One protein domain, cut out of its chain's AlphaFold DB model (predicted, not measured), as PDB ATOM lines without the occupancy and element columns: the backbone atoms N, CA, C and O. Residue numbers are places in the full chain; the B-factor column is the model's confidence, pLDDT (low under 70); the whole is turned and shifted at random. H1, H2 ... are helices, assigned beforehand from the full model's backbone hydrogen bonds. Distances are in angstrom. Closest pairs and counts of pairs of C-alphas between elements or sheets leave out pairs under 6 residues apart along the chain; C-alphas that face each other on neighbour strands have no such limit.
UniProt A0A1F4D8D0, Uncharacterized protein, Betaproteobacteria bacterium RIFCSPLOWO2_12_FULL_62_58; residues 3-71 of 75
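AT A GLANCE: This is residues 3 to 71 of the 75 residues of an uncharacterized protein of Betaproteobacteria bacterium RIFCSPLOWO2_12_FULL_62_58 (UniProt A0A1F4D8D0). What is the main picture? The longest helix, H3, forms a helical hairpin with H2, which folds back beside part of it, and H1 meets H2 at a corner to make a V. Near the end of the printed part comes short H4, residues 66 to 69, which touches no helix; residues 70 and 71 follow it. What is the make-up? The printed part has 69 residues with four named helices, in the order H1, H2, H3, H4, and no named strand; the class is all helix. It is compact, with a radius of gyration of the C-alphas of 12.3 A, and only just flat, spanning 32 by 29 by 16 A.

IN THESE COORDINATES: Where is the longest helix? H3, residues 38 to 57, is 28.7 A long and begins at C-alpha 38 (-3.040, 46.621, -28.166). Where are the others? H2, residues 21 to 33, is 18.3 A long; H1, residues 9 to 17, is 12.1 A and begins at C-alpha 9 (-13.274, 55.618, -19.348). H4, residues 66 to 69, is 5.4 A and ends at C-alpha 69 (8.902, 37.414, -7.203).

HOW THE PARTS SIT: What touches H3? With its residues 41 to 49 alone it touches H2, opposite ways at a shallow tilt of 25 degrees; the closest C-alphas, of Arg 31 and Ala 41, are 6.6 A apart. How does H1 sit? H1 and H2 touch only at the corner, with the C-alphas of Leu 15 and Gly 21 closest at 5.3 A, at a steep tilt of 62 degrees, opposite ways. H1 and H3 are only just apart, closest 8.0 A. What do the backbones show? Every O i to N i+4 pair is within hydrogen-bond range in H1, H2 and H3; H4 is too short for such a pair, and its 1 O i to N i+3 pair is within range.

THE WHOLE: How large is it? The two C-alphas farthest apart, of Ser 8 and Thr 71, are 35.5 A apart. Is it continuous? The printed part has no cut, and no link is long. Where is confidence low? Residues 63 to 71 have pLDDT under 70; the mean of the printed part is 83.3.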
ATOM      1  N   GLU A   3      -5.582  53.217 -19.904       93.50
ATOM      2  CA  GLU A   3      -6.170  54.074 -20.946       93.50
ATOM      3  C   GLU A   3      -5.518  53.951 -22.335       93.50
ATOM      4  O   GLU A   3      -6.137  54.337 -23.315       93.50
ATOM      5  N   GLN A   4      -4.315  53.373 -22.449       89.00
ATOM      6  CA  GLN A   4      -3.697  53.086 -23.753       89.00
ATOM      7  C   GLN A   4      -4.313  51.865 -24.444       89.00
ATOM      8  O   GLN A   4      -4.142  51.678 -25.642       89.00
ATOM      9  N   PHE A   5      -5.000  51.011 -23.682       87.69
ATOM     10  CA  PHE A   5      -5.546  49.745 -24.168       87.69
ATOM     11  C   PHE A   5      -7.074  49.694 -24.109       87.69
ATOM     12  O   PHE A   5      -7.680  48.766 -24.643       87.69
ATOM     13  N   PHE A   6      -7.718  50.634 -23.420       90.12
ATOM     14  CA  PHE A   6      -9.165  50.652 -23.242       90.12
ATOM     15  C   PHE A   6      -9.725  52.046 -23.509       90.12
ATOM     16  O   PHE A   6      -9.527  52.959 -22.713       90.12
ATOM     17  N   ASP A   7     -10.527  52.156 -24.567       92.25
ATOM     18  CA  ASP A   7     -11.156  53.419 -24.974       92.25
ATOM     19  C   ASP A   7     -12.274  53.875 -24.025       92.25
ATOM     20  O   ASP A   7     -12.640  55.044 -24.000       92.25
ATOM     21  N   SER A   8     -12.855  52.955 -23.248       94.19
ATOM     22  CA  SER A   8     -13.964  53.256 -22.337       94.19
ATOM     23  C   SER A   8     -13.448  53.786 -20.991       94.19
ATOM     24  O   SER A   8     -12.884  53.004 -20.214       94.19
ATOM     25  N   PRO A   9     -13.715  55.059 -20.629       93.06
ATOM     26  CA  PRO A   9     -13.274  55.618 -19.348       93.06
ATOM     27  C   PRO A   9     -13.905  54.898 -18.153       93.06
ATOM     28  O   PRO A   9     -13.238  54.642 -17.154       93.06
ATOM     29  N   LEU A  10     -15.173  54.491 -18.287       94.88
ATOM     30  CA  LEU A  10     -15.880  53.704 -17.273       94.88
ATOM     31  C   LEU A  10     -15.183  52.365 -17.016       94.88
ATOM     32  O   LEU A  10     -15.065  51.933 -15.870       94.88
ATOM     33  N   ARG A  11     -14.680  51.715 -18.071       94.25
ATOM     34  CA  ARG A  11     -13.952  50.452 -17.938       94.25
ATOM     35  C   ARG A  11     -12.606  50.643 -17.250       94.25
ATOM     36  O   ARG A  11     -12.268  49.857 -16.367       94.25
ATOM     37  N   VAL A  12     -11.856  51.675 -17.633       94.19
ATOM     38  CA  VAL A  12     -10.584  52.023 -16.984       94.19
ATOM     39  C   VAL A  12     -10.808  52.304 -15.499       94.19
ATOM     40  O   VAL A  12     -10.076  51.792 -14.656       94.19
ATOM     41  N   GLN A  13     -11.863  53.046 -15.161       95.00
ATOM     42  CA  GLN A  13     -12.193  53.352 -13.775       95.00
ATOM     43  C   GLN A  13     -12.617  52.109 -12.984       95.00
ATOM     44  O   GLN A  13     -12.177  51.935 -11.852       95.00
ATOM     45  N   ALA A  14     -13.398  51.203 -13.581       93.19
ATOM     46  CA  ALA A  14     -13.755  49.932 -12.951       93.19
ATOM     47  C   ALA A  14     -12.519  49.070 -12.638       93.19
ATOM     48  O   ALA A  14     -12.425  48.505 -11.552       93.19
ATOM     49  N   LEU A  15     -11.553  49.011 -13.561       92.38
ATOM     50  CA  LEU A  15     -10.292  48.296 -13.349       92.38
ATOM     51  C   LEU A  15      -9.468  48.933 -12.221       92.38
ATOM     52  O   LEU A  15      -8.996  48.217 -11.343       92.38
ATOM     53  N   ARG A  16      -9.342  50.267 -12.209       93.31
ATOM     54  CA  ARG A  16      -8.596  51.016 -11.179       93.31
ATOM     55  C   ARG A  16      -9.211  50.898  -9.784       93.31
ATOM     56  O   ARG A  16      -8.476  50.768  -8.813       93.31
ATOM     57  N   ASN A  17     -10.538  50.922  -9.691       92.06
ATOM     58  CA  ASN A  17     -11.256  50.835  -8.416       92.06
ATOM     59  C   ASN A  17     -11.363  49.398  -7.886       92.06
ATOM     60  O   ASN A  17     -11.748  49.193  -6.735       92.06
ATOM     61  N   GLY A  18     -11.066  48.399  -8.721       85.94
ATOM     62  CA  GLY A  18     -11.040  47.007  -8.303       85.94
ATOM     63  C   GLY A  18      -9.925  46.729  -7.285       85.94
ATOM     64  O   GLY A  18      -8.935  47.461  -7.225       85.94
ATOM     65  N   PRO A  19     -10.016  45.619  -6.530       79.25
ATOM     66  CA  PRO A  19      -9.047  45.247  -5.488       79.25
ATOM     67  C   PRO A  19      -7.610  45.048  -5.997       79.25
ATOM     68  O   PRO A  19      -6.685  44.858  -5.214       79.25
ATOM     69  N   SER A  20      -7.399  45.074  -7.311       83.19
ATOM     70  CA  SER A  20      -6.083  44.933  -7.929       83.19
ATOM     71  C   SER A  20      -5.810  45.985  -8.993       83.19
ATOM     72  O   SER A  20      -4.970  45.770  -9.863       83.19
ATOM     73  N   GLY A  21      -6.480  47.137  -8.913       87.62
ATOM     74  CA  GLY A  21      -6.282  48.230  -9.860       87.62
ATOM     75  C   GLY A  21      -4.826  48.667  -9.977       87.62
ATOM     76  O   GLY A  21      -4.330  48.811 -11.088       87.62
ATOM     77  N   ALA A  22      -4.102  48.765  -8.857       88.19
ATOM     78  CA  ALA A  22      -2.676  49.102  -8.864       88.19
ATOM     79  C   ALA A  22      -1.811  48.048  -9.588       88.19
ATOM     80  O   ALA A  22      -0.930  48.405 -10.367       88.19
ATOM     81  N   LEU A  23      -2.091  46.755  -9.380       86.81
ATOM     82  CA  LEU A  23      -1.384  45.661 -10.060       86.81
ATOM     83  C   LEU A  23      -1.675  45.656 -11.563       86.81
ATOM     84  O   LEU A  23      -0.762  45.494 -12.366       86.81
ATOM     85  N   LEU A  24      -2.935  45.859 -11.952       90.50
ATOM     86  CA  LEU A  24      -3.338  45.902 -13.358       90.50
ATOM     87  C   LEU A  24      -2.788  47.141 -14.074       90.50
ATOM     88  O   LEU A  24      -2.426  47.047 -15.244       90.50
ATOM     89  N   GLU A  25      -2.682  48.278 -13.384       90.88
ATOM     90  CA  GLU A  25      -2.056  49.489 -13.920       90.88
ATOM     91  C   GLU A  25      -0.548  49.283 -14.142       90.88
ATOM     92  O   GLU A  25      -0.057  49.594 -15.225       90.88
ATOM     93  N   GLY A  26       0.162  48.685 -13.177       87.56
ATOM     94  CA  GLY A  26       1.582  48.336 -13.321       87.56
ATOM     95  C   GLY A  26       1.830  47.296 -14.417       87.56
ATOM     96  O   GLY A  26       2.717  47.464 -15.248       87.56
ATOM     97  N   PHE A  27       0.982  46.268 -14.501       85.25
ATOM     98  CA  PHE A  27       1.043  45.287 -15.585       85.25
ATOM     99  C   PHE A  27       0.804  45.936 -16.954       85.25
ATOM    100  O   PHE A  27       1.497  45.623 -17.918       85.25
ATOM    101  N   ALA A  28      -0.154  46.861 -17.062       88.38
ATOM    102  CA  ALA A  28      -0.374  47.614 -18.292       88.38
ATOM    103  C   ALA A  28       0.838  48.490 -18.647       88.38
ATOM    104  O   ALA A  28       1.186  48.585 -19.821       88.38
ATOM    105  N   GLN A  29       1.499  49.086 -17.651       88.00
ATOM    106  CA  GLN A  29       2.703  49.883 -17.861       88.00
ATOM    107  C   GLN A  29       3.849  49.061 -18.453       88.00
ATOM    108  O   GLN A  29       4.328  49.411 -19.530       88.00
ATOM    109  N   GLU A  30       4.224  47.940 -17.829       83.69
ATOM    110  CA  GLU A  30       5.306  47.088 -18.349       83.69
ATOM    111  C   GLU A  30       5.023  46.614 -19.782       83.69
ATOM    112  O   GLU A  30       5.923  46.516 -20.615       83.69
ATOM    113  N   ARG A  31       3.753  46.335 -20.107       77.31
ATOM    114  CA  ARG A  31       3.355  45.887 -21.451       77.31
ATOM    115  C   ARG A  31       3.382  47.009 -22.485       77.31
ATOM    116  O   ARG A  31       3.750  46.742 -23.630       77.31
ATOM    117  N   GLY A  32       3.001  48.226 -22.100       74.75
ATOM    118  CA  GLY A  32       3.111  49.409 -22.955       74.75
ATOM    119  C   GLY A  32       4.566  49.730 -23.281       74.75
ATOM    120  O   GLY A  32       4.910  49.914 -24.445       74.75
ATOM    121  N   GLU A  33       5.439  49.686 -22.273       75.94
ATOM    122  CA  GLU A  33       6.882  49.898 -22.434       75.94
ATOM    123  C   GLU A  33       7.545  48.802 -23.287       75.94
ATOM    124  O   GLU A  33       8.440  49.087 -24.079       75.94
ATOM    125  N   ALA A  34       7.058  47.559 -23.210       77.62
ATOM    126  CA  ALA A  34       7.518  46.447 -24.045       77.62
ATOM    127  C   ALA A  34       6.979  46.466 -25.495       77.62
ATOM    128  O   ALA A  34       7.285  45.554 -26.266       77.62
ATOM    129  N   GLY A  35       6.161  47.456 -25.879       80.94
ATOM    130  CA  GLY A  35       5.675  47.623 -27.255       80.94
ATOM    131  C   GLY A  35       4.643  46.581 -27.704       80.94
ATOM    132  O   GLY A  35       4.549  46.268 -28.891       80.94
ATOM    133  N   TYR A  36       3.877  46.006 -26.772       77.81
ATOM    134  CA  TYR A  36       2.864  45.007 -27.112       77.81
ATOM    135  C   TYR A  36       1.774  45.586 -28.021       77.81
ATOM    136  O   TYR A  36       1.273  46.687 -27.798       77.81
ATOM    137  N   ALA A  37       1.319  44.784 -28.989       84.50
ATOM    138  CA  ALA A  37       0.113  45.100 -29.745       84.50
ATOM    139  C   ALA A  37      -1.093  45.229 -28.798       84.50
ATOM    140  O   ALA A  37      -1.297  44.403 -27.902       84.50
ATOM    141  N   GLU A  38      -1.928  46.237 -29.039       83.75
ATOM    142  CA  GLU A  38      -3.040  46.621 -28.166       83.75
ATOM    143  C   GLU A  38      -4.016  45.461 -27.886       83.75
ATOM    144  O   GLU A  38      -4.465  45.255 -26.756       83.75
ATOM    145  N   ILE A  39      -4.306  44.639 -28.902       87.31
ATOM    146  CA  ILE A  39      -5.177  43.461 -28.766       87.31
ATOM    147  C   ILE A  39      -4.592  42.409 -27.811       87.31
ATOM    148  O   ILE A  39      -5.321  41.804 -27.019       87.31
ATOM    149  N   THR A  40      -3.271  42.226 -27.842       88.25
ATOM    150  CA  THR A  40      -2.547  41.283 -26.985       88.25
ATOM    151  C   THR A  40      -2.551  41.786 -25.546       88.25
ATOM    152  O   THR A  40      -2.915  41.039 -24.636       88.25
ATOM    153  N   ALA A  41      -2.250  43.070 -25.335       87.25
ATOM    154  CA  ALA A  41      -2.296  43.697 -24.017       87.25
ATOM    155  C   ALA A  41      -3.696  43.597 -23.384       87.25
ATOM    156  O   ALA A  41      -3.833  43.113 -22.259       87.25
ATOM    157  N   ARG A  42      -4.758  43.928 -24.136       90.44
ATOM    158  CA  ARG A  42      -6.151  43.781 -23.677       90.44
ATOM    159  C   ARG A  42      -6.485  42.356 -23.247       90.44
ATOM    160  O   ARG A  42      -7.121  42.168 -22.209       90.44
ATOM    161  N   ARG A  43      -6.081  41.350 -24.035       91.62
ATOM    162  CA  ARG A  43      -6.334  39.936 -23.717       91.62
ATOM    163  C   ARG A  43      -5.661  39.539 -22.402       91.62
ATOM    164  O   ARG A  43      -6.314  38.920 -21.565       91.62
ATOM    165  N   HIS A  44      -4.406  39.930 -22.192       90.50
ATOM    166  CA  HIS A  44      -3.693  39.618 -20.953       90.50
ATOM    167  C   HIS A  44      -4.256  40.355 -19.736       90.50
ATOM    168  O   HIS A  44      -4.407  39.736 -18.689       90.50
ATOM    169  N   ILE A  45      -4.635  41.630 -19.870       90.25
ATOM    170  CA  ILE A  45      -5.238  42.392 -18.765       90.25
ATOM    171  C   ILE A  45      -6.563  41.756 -18.322       90.25
ATOM    172  O   ILE A  45      -6.796  41.598 -17.127       90.25
ATOM    173  N   ARG A  46      -7.413  41.319 -19.265       91.81
ATOM    174  CA  ARG A  46      -8.659  40.597 -18.936       91.81
ATOM    175  C   ARG A  46      -8.392  39.252 -18.260       91.81
ATOM    176  O   ARG A  46      -9.097  38.896 -17.322       91.81
ATOM    177  N   ALA A  47      -7.386  38.511 -18.725       92.62
ATOM    178  CA  ALA A  47      -6.999  37.248 -18.101       92.62
ATOM    179  C   ALA A  47      -6.494  37.460 -16.664       92.62
ATOM    180  O   ALA A  47      -6.902  36.730 -15.765       92.62
ATOM    181  N   ALA A  48      -5.672  38.489 -16.438       91.25
ATOM    182  CA  ALA A  48      -5.179  38.853 -15.112       91.25
ATOM    183  C   ALA A  48      -6.323  39.263 -14.174       91.25
ATOM    184  O   ALA A  48      -6.410  38.759 -13.059       91.25
ATOM    185  N   GLU A  49      -7.242  40.116 -14.634       91.81
ATOM    186  CA  GLU A  49      -8.428  40.502 -13.861       91.81
ATOM    187  C   GLU A  49      -9.281  39.281 -13.482       91.81
ATOM    188  O   GLU A  49      -9.682  39.145 -12.327       91.81
ATOM    189  N   HIS A  50      -9.527  38.368 -14.427       92.56
ATOM    190  CA  HIS A  50     -10.296  37.155 -14.162       92.56
ATOM    191  C   HIS A  50      -9.598  36.229 -13.156       92.56
ATOM    192  O   HIS A  50     -10.241  35.733 -12.232       92.56
ATOM    193  N   PHE A  51      -8.285  36.033 -13.300       90.12
ATOM    194  CA  PHE A  51      -7.488  35.225 -12.380       90.12
ATOM    195  C   PHE A  51      -7.510  35.793 -10.959       90.12
ATOM    196  O   PHE A  51      -7.713  35.058  -9.999       90.12
ATOM    197  N   ILE A  52      -7.365  37.108 -10.825       88.12
ATOM    198  CA  ILE A  52      -7.440  37.810  -9.542       88.12
ATOM    199  C   ILE A  52      -8.832  37.675  -8.923       88.12
ATOM    200  O   ILE A  52      -8.954  37.425  -7.727       88.12
ATOM    201  N   TYR A  53      -9.889  37.840  -9.724       88.62
ATOM    202  CA  TYR A  53     -11.258  37.640  -9.258       88.62
ATOM    203  C   TYR A  53     -11.457  36.221  -8.711       88.62
ATOM    204  O   TYR A  53     -11.999  36.066  -7.617       88.62
ATOM    205  N   TRP A  54     -10.982  35.208  -9.439       92.19
ATOM    206  CA  TRP A  54     -11.004  33.819  -8.989       92.19
ATOM    207  C   TRP A  54     -10.191  33.621  -7.701       92.19
ATOM    208  O   TRP A  54     -10.732  33.130  -6.718       92.19
ATOM    209  N   ALA A  55      -8.942  34.088  -7.648       89.31
ATOM    210  CA  ALA A  55      -8.081  33.950  -6.474       89.31
ATOM    211  C   ALA A  55      -8.713  34.578  -5.220       89.31
ATOM    212  O   ALA A  55      -8.774  33.945  -4.168       89.31
ATOM    213  N   ASN A  56      -9.287  35.778  -5.350       87.50
ATOM    214  CA  ASN A  56     -10.004  36.434  -4.256       87.50
ATOM    215  C   ASN A  56     -11.225  35.626  -3.789       87.50
ATOM    216  O   ASN A  56     -11.525  35.617  -2.596       87.50
ATOM    217  N   LYS A  57     -11.937  34.947  -4.702       89.56
ATOM    218  CA  LYS A  57     -13.060  34.062  -4.348       89.56
ATOM    219  C   LYS A  57     -12.611  32.833  -3.563       89.56
ATOM    220  O   LYS A  57     -13.331  32.421  -2.662       89.56
ATOM    221  N   GLU A  58     -11.421  32.323  -3.850       91.81
ATOM    222  CA  GLU A  58     -10.799  31.212  -3.122       91.81
ATOM    223  C   GLU A  58     -10.085  31.657  -1.826       91.81
ATOM    224  O   GLU A  58      -9.474  30.842  -1.138       91.81
ATOM    225  N   GLY A  59     -10.123  32.950  -1.475       88.69
ATOM    226  CA  GLY A  59      -9.409  33.493  -0.310       88.69
ATOM    227  C   GLY A  59      -7.888  33.594  -0.497       88.69
ATOM    228  O   GLY A  59      -7.156  33.802   0.470       88.69
ATOM    229  N   ILE A  60      -7.402  33.470  -1.734       85.75
ATOM    230  CA  ILE A  60      -5.989  33.583  -2.097       85.75
ATOM    231  C   ILE A  60      -5.666  35.055  -2.367       85.75
ATOM    232  O   ILE A  60      -6.098  35.639  -3.362       85.75
ATOM    233  N   SER A  61      -4.867  35.665  -1.489       78.56
ATOM    234  CA  SER A  61      -4.414  37.046  -1.675       78.56
ATOM    235  C   SER A  61      -3.257  37.121  -2.672       78.56
ATOM    236  O   SER A  61      -2.118  36.773  -2.357       78.56
ATOM    237  N   VAL A  62      -3.534  37.641  -3.868       72.00
ATOM    238  CA  VAL A  62      -2.516  37.868  -4.915       72.00
ATOM    239  C   VAL A  62      -1.558  39.014  -4.543       72.00
ATOM    240  O   VAL A  62      -0.422  39.057  -5.010       72.00
ATOM    241  N   LEU A  63      -1.975  39.919  -3.647       66.25
ATOM    242  CA  LEU A  63      -1.185  41.084  -3.226       66.25
ATOM    243  C   LEU A  63       0.090  40.718  -2.450       66.25
ATOM    244  O   LEU A  63       1.068  41.453  -2.538       66.25
ATOM    245  N   LEU A  64       0.102  39.597  -1.717       54.62
ATOM    246  CA  LEU A  64       1.245  39.200  -0.882       54.62
ATOM    247  C   LEU A  64       2.317  38.393  -1.636       54.62
ATOM    248  O   LEU A  64       3.445  38.313  -1.161       54.62
ATOM    249  N   GLN A  65       2.012  37.837  -2.815       54.12
ATOM    250  CA  GLN A  65       2.958  36.984  -3.553       54.12
ATOM    251  C   GLN A  65       3.812  37.737  -4.587       54.12
ATOM    252  O   GLN A  65       4.908  37.294  -4.923       54.12
ATOM    253  N   VAL A  66       3.371  38.903  -5.075       52.97
ATOM    254  CA  VAL A  66       4.123  39.663  -6.100       52.97
ATOM    255  C   VAL A  66       5.395  40.310  -5.531       52.97
ATOM    256  O   VAL A  66       6.389  40.449  -6.241       52.97
ATOM    257  N   THR A  67       5.424  40.641  -4.238       46.62
ATOM    258  CA  THR A  67       6.638  41.134  -3.564       46.62
ATOM    259  C   THR A  67       7.754  40.094  -3.483       46.62
ATOM    260  O   THR A  67       8.922  40.474  -3.466       46.62
ATOM    261  N   GLU A  68       7.421  38.801  -3.489       43.84
ATOM    262  CA  GLU A  68       8.400  37.713  -3.383       43.84
ATOM    263  C   GLU A  68       9.056  37.384  -4.736       43.84
ATOM    264  O   GLU A  68      10.218  36.995  -4.797       43.84
ATOM    265  N   ILE A  69       8.363  37.642  -5.852       54.44
ATOM    266  CA  ILE A  69       8.902  37.414  -7.203       54.44
ATOM    267  C   ILE A  69       9.969  38.466  -7.569       54.44
ATOM    268  O   ILE A  69      10.861  38.194  -8.370       54.44
ATOM    269  N   ARG A  70       9.952  39.655  -6.945       47.28
ATOM    270  CA  ARG A  70      10.899  40.742  -7.261       47.28
ATOM    271  C   ARG A  70      12.327  40.516  -6.740       47.28
ATOM    272  O   ARG A  70      13.222  41.266  -7.121       47.28
ATOM    273  N   THR A  71      12.558  39.512  -5.891       51.00
ATOM    274  CA  THR A  71      13.899  39.124  -5.402       51.00
ATOM    275  C   THR A  71      14.429  37.839  -6.041       51.00
ATOM    276  O   THR A  71      15.592  37.487  -5.838       51.00
TER     277      THR A  71